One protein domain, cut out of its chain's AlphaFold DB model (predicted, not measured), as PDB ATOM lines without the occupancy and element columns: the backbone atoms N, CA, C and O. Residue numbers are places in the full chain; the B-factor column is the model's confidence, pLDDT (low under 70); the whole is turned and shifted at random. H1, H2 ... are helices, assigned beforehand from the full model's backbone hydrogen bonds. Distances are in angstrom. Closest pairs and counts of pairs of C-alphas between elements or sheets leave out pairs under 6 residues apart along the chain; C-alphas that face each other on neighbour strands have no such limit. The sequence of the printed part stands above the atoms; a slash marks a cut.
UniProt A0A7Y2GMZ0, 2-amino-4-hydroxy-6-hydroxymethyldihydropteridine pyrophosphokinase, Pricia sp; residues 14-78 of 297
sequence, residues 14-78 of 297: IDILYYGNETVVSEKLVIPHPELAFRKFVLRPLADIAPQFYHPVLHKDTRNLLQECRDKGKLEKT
ATOM      1  N   ILE A  14     178.795 -48.009  97.515       85.12
ATOM      2  CA  ILE A  14     178.847 -48.935  96.378       85.12
ATOM      3  C   ILE A  14     179.659 -48.287  95.263       85.12
ATOM      4  O   ILE A  14     179.195 -47.364  94.596       85.12
ATOM      5  N   ASP A  15     180.840 -48.847  95.012       88.62
ATOM      6  CA  ASP A  15     181.709 -48.434  93.916       88.62
ATOM      7  C   ASP A  15     181.382 -49.200  92.626       88.62
ATOM      8  O   ASP A  15     181.314 -50.434  92.608       88.62
ATOM      9  N   ILE A  16     181.256 -48.480  91.510       92.88
ATOM     10  CA  ILE A  16     181.168 -49.087  90.175       92.88
ATOM     11  C   ILE A  16     182.576 -49.194  89.589       92.88
ATOM     12  O   ILE A  16     183.195 -48.190  89.249       92.88
ATOM     13  N   LEU A  17     183.078 -50.423  89.437       94.75
ATOM     14  CA  LEU A  17     184.420 -50.669  88.895       94.75
ATOM     15  C   LEU A  17     184.492 -50.488  87.374       94.75
ATOM     16  O   LEU A  17     185.419 -49.852  86.884       94.75
ATOM     17  N   TYR A  18     183.520 -51.044  86.647       95.44
ATOM     18  CA  TYR A  18     183.416 -51.013  85.186       95.44
ATOM     19  C   TYR A  18     181.954 -50.898  84.756       95.44
ATOM     20  O   TYR A  18     181.056 -51.347  85.470       95.44
ATOM     21  N   TYR A  19     181.731 -50.386  83.546       94.50
ATOM     22  CA  TYR A  19     180.454 -50.465  82.845       94.50
ATOM     23  C   TYR A  19     180.708 -50.841  81.383       94.50
ATOM     24  O   TYR A  19     180.972 -49.986  80.541       94.50
ATOM     25  N   GLY A  20     180.727 -52.147  81.098       91.62
ATOM     26  CA  GLY A  20     181.217 -52.642  79.810       91.62
ATOM     27  C   GLY A  20     182.611 -52.081  79.507       91.62
ATOM     28  O   GLY A  20     183.464 -52.040  80.392       91.62
ATOM     29  N   ASN A  21     182.811 -51.595  78.282       92.81
ATOM     30  CA  ASN A  21     184.056 -50.943  77.861       92.81
ATOM     31  C   ASN A  21     183.989 -49.404  77.913       92.81
ATOM     32  O   ASN A  21     184.874 -48.742  77.373       92.81
ATOM     33  N   GLU A  22     182.949 -48.836  78.525       95.75
ATOM     34  CA  GLU A  22     182.723 -47.392  78.544       95.75
ATOM     35  C   GLU A  22     183.670 -46.670  79.503       95.75
ATOM     36  O   GLU A  22     184.076 -47.197  80.547       95.75
ATOM     37  N   THR A  23     183.967 -45.416  79.166       96.06
ATOM     38  CA  THR A  23     184.691 -44.487  80.034       96.06
ATOM     39  C   THR A  23     183.803 -43.299  80.366       96.06
ATOM     40  O   THR A  23     183.400 -42.555  79.471       96.06
ATOM     41  N   VAL A  24     183.519 -43.099  81.650       95.88
ATOM     42  CA  VAL A  24     182.689 -41.999  82.149       95.88
ATOM     43  C   VAL A  24     183.525 -41.149  83.088       95.88
ATOM     44  O   VAL A  24     184.147 -41.673  84.007       95.88
ATOM     45  N   VAL A  25     183.515 -39.834  82.885       94.81
ATOM     46  CA  VAL A  25     184.141 -38.872  83.794       94.81
ATOM     47  C   VAL A  25     183.141 -37.755  84.049       94.81
ATOM     48  O   VAL A  25     182.752 -37.030  83.137       94.81
ATOM     49  N   SER A  26     182.699 -37.637  85.295       94.31
ATOM     50  CA  SER A  26     181.796 -36.587  85.764       94.31
ATOM     51  C   SER A  26     182.147 -36.209  87.200       94.31
ATOM     52  O   SER A  26     182.894 -36.924  87.865       94.31
ATOM     53  N   GLU A  27     181.559 -35.127  87.714       92.31
ATOM     54  CA  GLU A  27     181.748 -34.722  89.114       92.31
ATOM     55  C   GLU A  27     181.294 -35.789  90.124       92.31
ATOM     56  O   GLU A  27     181.789 -35.817  91.247       92.31
ATOM     57  N   LYS A  28     180.353 -36.666  89.743       90.25
ATOM     58  CA  LYS A  28     179.734 -37.652  90.647       90.25
ATOM     59  C   LYS A  28     180.183 -39.095  90.415       90.25
ATOM     60  O   LYS A  28     179.946 -39.935  91.274       90.25
ATOM     61  N   LEU A  29     180.761 -39.405  89.256       92.88
ATOM     62  CA  LEU A  29     181.052 -40.777  88.842       92.88
ATOM     63  C   LEU A  29     182.229 -40.817  87.870       92.88
ATOM     64  O   LEU A  29     182.234 -40.096  86.866       92.88
ATOM     65  N   VAL A  30     183.174 -41.714  88.153       95.12
ATOM     66  CA  VAL A  30     184.312 -42.028  87.288       95.12
ATOM     67  C   VAL A  30     184.338 -43.532  87.027       95.12
ATOM     68  O   VAL A  30     184.404 -44.321  87.968       95.12
ATOM     69  N   ILE A  31     184.273 -43.923  85.754       96.12
ATOM     70  CA  ILE A  31     184.344 -45.314  85.292       96.12
ATOM     71  C   ILE A  31     185.407 -45.410  84.188       96.12
ATOM     72  O   ILE A  31     185.355 -44.614  83.249       96.12
ATOM     73  N   PRO A  32     186.324 -46.393  84.231       95.94
ATOM     74  CA  PRO A  32     186.561 -47.330  85.332       95.94
ATOM     75  C   PRO A  32     186.951 -46.632  86.639       95.94
ATOM     76  O   PRO A  32     187.494 -45.528  86.605       95.94
ATOM     77  N   HIS A  33     186.688 -47.265  87.787       95.81
ATOM     78  CA  HIS A  33     187.010 -46.662  89.085       95.81
ATOM     79  C   HIS A  33     188.519 -46.336  89.164       95.81
ATOM     80  O   HIS A  33     189.341 -47.241  88.980       95.81
ATOM     81  N   PRO A  34     188.919 -45.091  89.489       94.06
ATOM     82  CA  PRO A  34     190.302 -44.626  89.335       94.06
ATOM     83  C   PRO A  34     191.304 -45.414  90.188       94.06
ATOM     84  O   PRO A  34     192.418 -45.696  89.758       94.06
ATOM     85  N   GLU A  35     190.885 -45.840  91.381       94.62
ATOM     86  CA  GLU A  35     191.751 -46.575  92.310       94.62
ATOM     87  C   GLU A  35     191.769 -48.095  92.099       94.62
ATOM     88  O   GLU A  35     192.450 -48.806  92.844       94.62
ATOM     89  N   LEU A  36     191.010 -48.643  91.138       95.00
ATOM     90  CA  LEU A  36     190.839 -50.098  91.073       95.00
ATOM     91  C   LEU A  36     192.166 -50.827  90.823       95.00
ATOM     92  O   LEU A  36     192.410 -51.874  91.416       95.00
ATOM     93  N   ALA A  37     193.040 -50.252  89.991       96.06
ATOM     94  CA  ALA A  37     194.327 -50.838  89.621       96.06
ATOM     95  C   ALA A  37     195.339 -50.873  90.784       96.06
ATOM     96  O   ALA A  37     196.347 -51.576  90.705       96.06
ATOM     97  N   PHE A  38     195.073 -50.145  91.870       96.00
ATOM     98  CA  PHE A  38     195.982 -50.023  93.012       96.00
ATOM     99  C   PHE A  38     195.524 -50.815  94.236       96.00
ATOM    100  O   PHE A  38     196.223 -50.823  95.243       96.00
ATOM    101  N   ARG A  39     194.365 -51.481  94.172       95.56
ATOM    102  CA  ARG A  39     193.739 -52.145  95.322       95.56
ATOM    103  C   ARG A  39     193.692 -53.648  95.114       95.56
ATOM    104  O   ARG A  39     192.926 -54.163  94.297       95.56
ATOM    105  N   LYS A  40     194.468 -54.393  95.898       95.12
ATOM    106  CA  LYS A  40     194.542 -55.854  95.775       95.12
ATOM    107  C   LYS A  40     193.211 -56.515  96.125       95.12
ATOM    108  O   LYS A  40     192.832 -57.490  95.480       95.12
ATOM    109  N   PHE A  41     192.484 -55.964  97.100       93.06
ATOM    110  CA  PHE A  41     191.162 -56.462  97.501       93.06
ATOM    111  C   PHE A  41     190.089 -56.292  96.413       93.06
ATOM    112  O   PHE A  41     189.080 -56.985  96.462       93.06
ATOM    113  N   VAL A  42     190.320 -55.418  95.426       94.75
ATOM    114  CA  VAL A  42     189.478 -55.274  94.230       94.75
ATOM    115  C   VAL A  42     189.942 -56.234  93.136       94.75
ATOM    116  O   VAL A  42     189.162 -57.036  92.626       94.75
ATOM    117  N   LEU A  43     191.234 -56.192  92.800       96.19
ATOM    118  CA  LEU A  43     191.787 -56.942  91.672       96.19
ATOM    119  C   LEU A  43     191.772 -58.454  91.883       96.19
ATOM    120  O   LEU A  43     191.610 -59.194  90.915       96.19
ATOM    121  N   ARG A  44     191.941 -58.942  93.119       95.44
ATOM    122  CA  ARG A  44     191.968 -60.386  93.369       95.44
ATOM    123  C   ARG A  44     190.602 -61.047  93.123       95.44
ATOM    124  O   ARG A  44     190.582 -61.970  92.313       95.44
ATOM    125  N   PRO A  45     189.484 -60.599  93.732       93.19
ATOM    126  CA  PRO A  45     188.159 -61.121  93.392       93.19
ATOM    127  C   PRO A  45     187.793 -60.899  91.924       93.19
ATOM    128  O   PRO A  45     187.216 -61.784  91.298       93.19
ATOM    129  N   LEU A  46     188.167 -59.753  91.344       94.62
ATOM    130  CA  LEU A  46     187.925 -59.484  89.928       94.62
ATOM    131  C   LEU A  46     188.656 -60.493  89.026       94.62
ATOM    132  O   LEU A  46     188.081 -60.970  88.052       94.62
ATOM    133  N   ALA A  47     189.891 -60.871  89.367       95.81
ATOM    134  CA  ALA A  47     190.643 -61.889  88.641       95.81
ATOM    135  C   ALA A  47     190.013 -63.287  88.754       95.81
ATOM    136  O   ALA A  47     190.182 -64.092  87.842       95.81
ATOM    137  N   ASP A  48     189.292 -63.577  89.842       92.06
ATOM    138  CA  ASP A  48     188.585 -64.850  90.018       92.06
ATOM    139  C   ASP A  48     187.354 -64.954  89.088       92.06
ATOM    140  O   ASP A  48     187.011 -66.056  88.664       92.06
ATOM    141  N   ILE A  49     186.706 -63.830  88.737       92.81
ATOM    142  CA  ILE A  49     185.491 -63.806  87.893       92.81
ATOM    143  C   ILE A  49     185.735 -63.380  86.437       92.81
ATOM    144  O   ILE A  49     185.004 -63.802  85.545       92.81
ATOM    145  N   ALA A  50     186.737 -62.539  86.185       95.44
ATOM    146  CA  ALA A  50     186.984 -61.895  84.896       95.44
ATOM    147  C   ALA A  50     188.497 -61.692  84.631       95.44
ATOM    148  O   ALA A  50     188.947 -60.573  84.370       95.44
ATOM    149  N   PRO A  51     189.322 -62.761  84.661       96.94
ATOM    150  CA  PRO A  51     190.785 -62.652  84.608       96.94
ATOM    151  C   PRO A  51     191.323 -61.978  83.338       96.94
ATOM    152  O   PRO A  51     192.381 -61.351  83.374       96.94
ATOM    153  N   GLN A  52     190.611 -62.124  82.220       97.00
ATOM    154  CA  GLN A  52     191.010 -61.622  80.901       97.00
ATOM    155  C   GLN A  52     190.255 -60.348  80.495       97.00
ATOM    156  O   GLN A  52     190.355 -59.917  79.350       97.00
ATOM    157  N   PHE A  53     189.481 -59.746  81.403       96.75
ATOM    158  CA  PHE A  53     188.807 -58.487  81.105       96.75
ATOM    159  C   PHE A  53     189.836 -57.357  81.029       96.75
ATOM    160  O   PHE A  53     190.615 -57.168  81.970       96.75
ATOM    161  N   TYR A  54     189.847 -56.644  79.902       97.12
ATOM    162  CA  TYR A  54     190.783 -55.559  79.625       97.12
ATOM    163  C   TYR A  54     190.274 -54.245  80.196       97.12
ATOM    164  O   TYR A  54     189.155 -53.824  79.921       97.12
ATOM    165  N   HIS A  55     191.137 -53.556  80.934       96.56
ATOM    166  CA  HIS A  55     190.859 -52.205  81.386       96.56
ATOM    167  C   HIS A  55     190.790 -51.243  80.180       96.56
ATOM    168  O   HIS A  55     191.803 -51.104  79.488       96.56
ATOM    169  N   PRO A  56     189.675 -50.512  79.962       95.00
ATOM    170  CA  PRO A  56     189.485 -49.645  78.790       95.00
ATOM    171  C   PRO A  56     190.569 -48.577  78.593       95.00
ATOM    172  O   PRO A  56     190.957 -48.306  77.464       95.00
ATOM    173  N   VAL A  57     191.082 -48.004  79.691       94.88
ATOM    174  CA  VAL A  57     192.142 -46.973  79.674       94.88
ATOM    175  C   VAL A  57     193.570 -47.534  79.770       94.88
ATOM    176  O   VAL A  57     194.453 -47.101  79.042       94.88
ATOM    177  N   LEU A  58     193.838 -48.483  80.679       95.31
ATOM    178  CA  LEU A  58     195.196 -49.000  80.911       95.31
ATOM    179  C   LEU A  58     195.623 -50.076  79.901       95.31
ATOM    180  O   LEU A  58     196.797 -50.436  79.869       95.31
ATOM    181  N   HIS A  59     194.682 -50.616  79.119       95.31
ATOM    182  CA  HIS A  59     194.906 -51.662  78.113       95.31
ATOM    183  C   HIS A  59     195.619 -52.918  78.647       95.31
ATOM    184  O   HIS A  59     196.323 -53.617  77.917       95.31
ATOM    185  N   LYS A  60     195.409 -53.233  79.928       96.44
ATOM    186  CA  LYS A  60     195.906 -54.446  80.589       96.44
ATOM    187  C   LYS A  60     194.738 -55.295  81.062       96.44
ATOM    188  O   LYS A  60     193.721 -54.755  81.499       96.44
ATOM    189  N   ASP A  61     194.899 -56.614  80.982       97.00
ATOM    190  CA  ASP A  61     193.944 -57.540  81.578       97.00
ATOM    191  C   ASP A  61     194.050 -57.536  83.113       97.00
ATOM    192  O   ASP A  61     195.037 -57.082  83.704       97.00
ATOM    193  N   THR A  62     193.011 -58.037  83.775       97.38
ATOM    194  CA  THR A  62     192.938 -58.041  85.241       97.38
ATOM    195  C   THR A  62     194.082 -58.835  85.885       97.38
ATOM    196  O   THR A  62     194.557 -58.458  86.959       97.38
ATOM    197  N   ARG A  63     194.579 -59.903  85.244       97.25
ATOM    198  CA  ARG A  63     195.732 -60.671  85.753       97.25
ATOM    199  C   ARG A  63     197.006 -59.834  85.771       97.25
ATOM    200  O   ARG A  63     197.705 -59.845  86.783       97.25
ATOM    201  N   ASN A  64     197.286 -59.104  84.696       97.56
ATOM    202  CA  ASN A  64     198.451 -58.228  84.606       97.56
ATOM    203  C   ASN A  64     198.348 -57.083  85.619       97.56
ATOM    204  O   ASN A  64     199.309 -56.820  86.340       97.56
ATOM    205  N   LEU A  65     197.167 -56.469  85.758       97.44
ATOM    206  CA  LEU A  65     196.932 -55.455  86.793       97.44
ATOM    207  C   LEU A  65     197.171 -56.011  88.204       97.44
ATOM    208  O   LEU A  65     197.818 -55.359  89.020       97.44
ATOM    209  N   LEU A  66     196.698 -57.226  88.499       96.75
ATOM    210  CA  LEU A  66     196.909 -57.867  89.800       96.75
ATOM    211  C   LEU A  66     198.391 -58.167  90.076       96.75
ATOM    212  O   LEU A  66     198.822 -58.026  91.219       96.75
ATOM    213  N   GLN A  67     199.162 -58.575  89.064       96.06
ATOM    214  CA  GLN A  67     200.601 -58.835  89.199       96.06
ATOM    215  C   GLN A  67     201.410 -57.556  89.450       96.06
ATOM    216  O   GLN A  67     202.376 -57.581  90.209       96.06
ATOM    217  N   GLU A  68     201.014 -56.442  88.835       96.50
ATOM    218  CA  GLU A  68     201.692 -55.148  88.976       96.50
ATOM    219  C   GLU A  68     201.250 -54.353  90.218       96.50
ATOM    220  O   GLU A  68     201.899 -53.372  90.599       96.50
ATOM    221  N   CYS A  69     200.156 -54.766  90.862       96.00
ATOM    222  CA  CYS A  69     199.595 -54.086  92.019       96.00
ATOM    223  C   CYS A  69     200.560 -54.121  93.216       96.00
ATOM    224  O   CYS A  69     200.963 -55.179  93.703       96.00
ATOM    225  N   ARG A  70     200.913 -52.933  93.721       94.69
ATOM    226  CA  ARG A  70     201.875 -52.757  94.826       94.69
ATOM    227  C   ARG A  70     201.251 -52.864  96.218       94.69
ATOM    228  O   ARG A  70     201.978 -52.792  97.209       94.69
ATOM    229  N   ASP A  71     199.933 -53.015  96.301       95.12
ATOM    230  CA  ASP A  71     199.214 -53.150  97.563       95.12
ATOM    231  C   ASP A  71     199.623 -54.445  98.288       95.12
ATOM    232  O   ASP A  71     199.508 -55.562  97.774       95.12
ATOM    233  N   LYS A  72     200.143 -54.274  99.506       91.81
ATOM    234  CA  LYS A  72     200.629 -55.356 100.375       91.81
ATOM    235  C   LYS A  72     199.557 -55.862 101.339       91.81
ATOM    236  O   LYS A  72     199.870 -56.698 102.188       91.81
ATOM    237  N   GLY A  73     198.319 -55.383 101.216       90.75
ATOM    238  CA  GLY A  73     197.182 -55.842 101.997       90.75
ATOM    239  C   GLY A  73     197.074 -57.366 101.984       90.75
ATOM    240  O   GLY A  73     197.137 -58.019 100.933       90.75
ATOM    241  N   LYS A  74     196.942 -57.950 103.178       90.62
ATOM    242  CA  LYS A  74     196.662 -59.376 103.322       90.62
ATOM    243  C   LYS A  74     195.206 -59.605 102.934       90.62
ATOM    244  O   LYS A  74     194.316 -58.934 103.441       90.62
ATOM    245  N   LEU A  75     194.982 -60.549 102.028       91.12
ATOM    246  CA  LEU A  75     193.643 -60.957 101.634       91.12
ATOM    247  C   LEU A  75     193.313 -62.287 102.287       91.12
ATOM    248  O   LEU A  75     194.107 -63.226 102.227       91.12
ATOM    249  N   GLU A  76     192.124 -62.361 102.862       90.12
ATOM    250  CA  GLU A  76     191.565 -63.585 103.411       90.12
ATOM    251  C   GLU A  76     190.256 -63.864 102.684       90.12
ATOM    252  O   GLU A  76     189.427 -62.973 102.483       90.12
ATOM    253  N   LYS A  77     190.096 -65.102 102.215       85.81
ATOM    254  CA  LYS A  77     188.859 -65.508 101.562       85.81
ATOM    255  C   LYS A  77     187.758 -65.528 102.614       85.81
ATOM    256  O   LYS A  77     187.892 -66.207 103.629       85.81
ATOM    257  N   THR A  78     186.675 -64.804 102.354       82.88
ATOM    258  CA  THR A  78     185.510 -64.839 103.233       82.88
ATOM    259  C   THR A  78     184.912 -66.245 103.285       82.88
ATOM    260  O   THR A  78     184.869 -66.956 102.278       82.88
TER     261      THR A  78
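AT A GLANCE: This is residues 14 to 78 of the 297 residues of the protein "2-amino-4-hydroxy-6-hydroxymethyldihydropteridine pyrophosphokinase" of Pricia sp (UniProt A0A7Y2GMZ0). Little regular structure: two short helices, H1 and then H2, sit side by side as a hairpin at one end, and a long stretch without named elements, residues 14 to 39, loops out to the other end. Residues 24 to 25 pair antiparallel with residues 30 to 31 in that loop. The printed part has 65 residues, 17 of them in the helices, and no named strand; its class is all helix. It is compact, with a radius of gyration of the C-alphas of 11.8 A and spans of 33 by 22 by 20 A.

HOW THE PARTS SIT: H1, residues 40 to 49, and H2, residues 62 to 68, form a helical hairpin. They touch, the closest C-alphas being those of Leu 43 and Leu 66, 5.5 A apart. Their tilt is shallow at 33 degrees, only just short of steep, opposite ways. Every O i to N i+4 pair is within hydrogen-bond range in H2, and 5 of 6 in H1.

IN THESE COORDINATES: H1 begins at C-alpha 40 (194.542, -55.854, 95.775) and is 14.4 A long. H2, 9.9 A long, ends at C-alpha 68 (201.692, -55.148, 88.976).

THE WHOLE: The farthest C-alphas, Glu 27 and Lys 77, are 34.0 A apart. The link from H1 to H2 is long, 12 residues. The printed part has no cut, and no printed residue is under pLDDT 70.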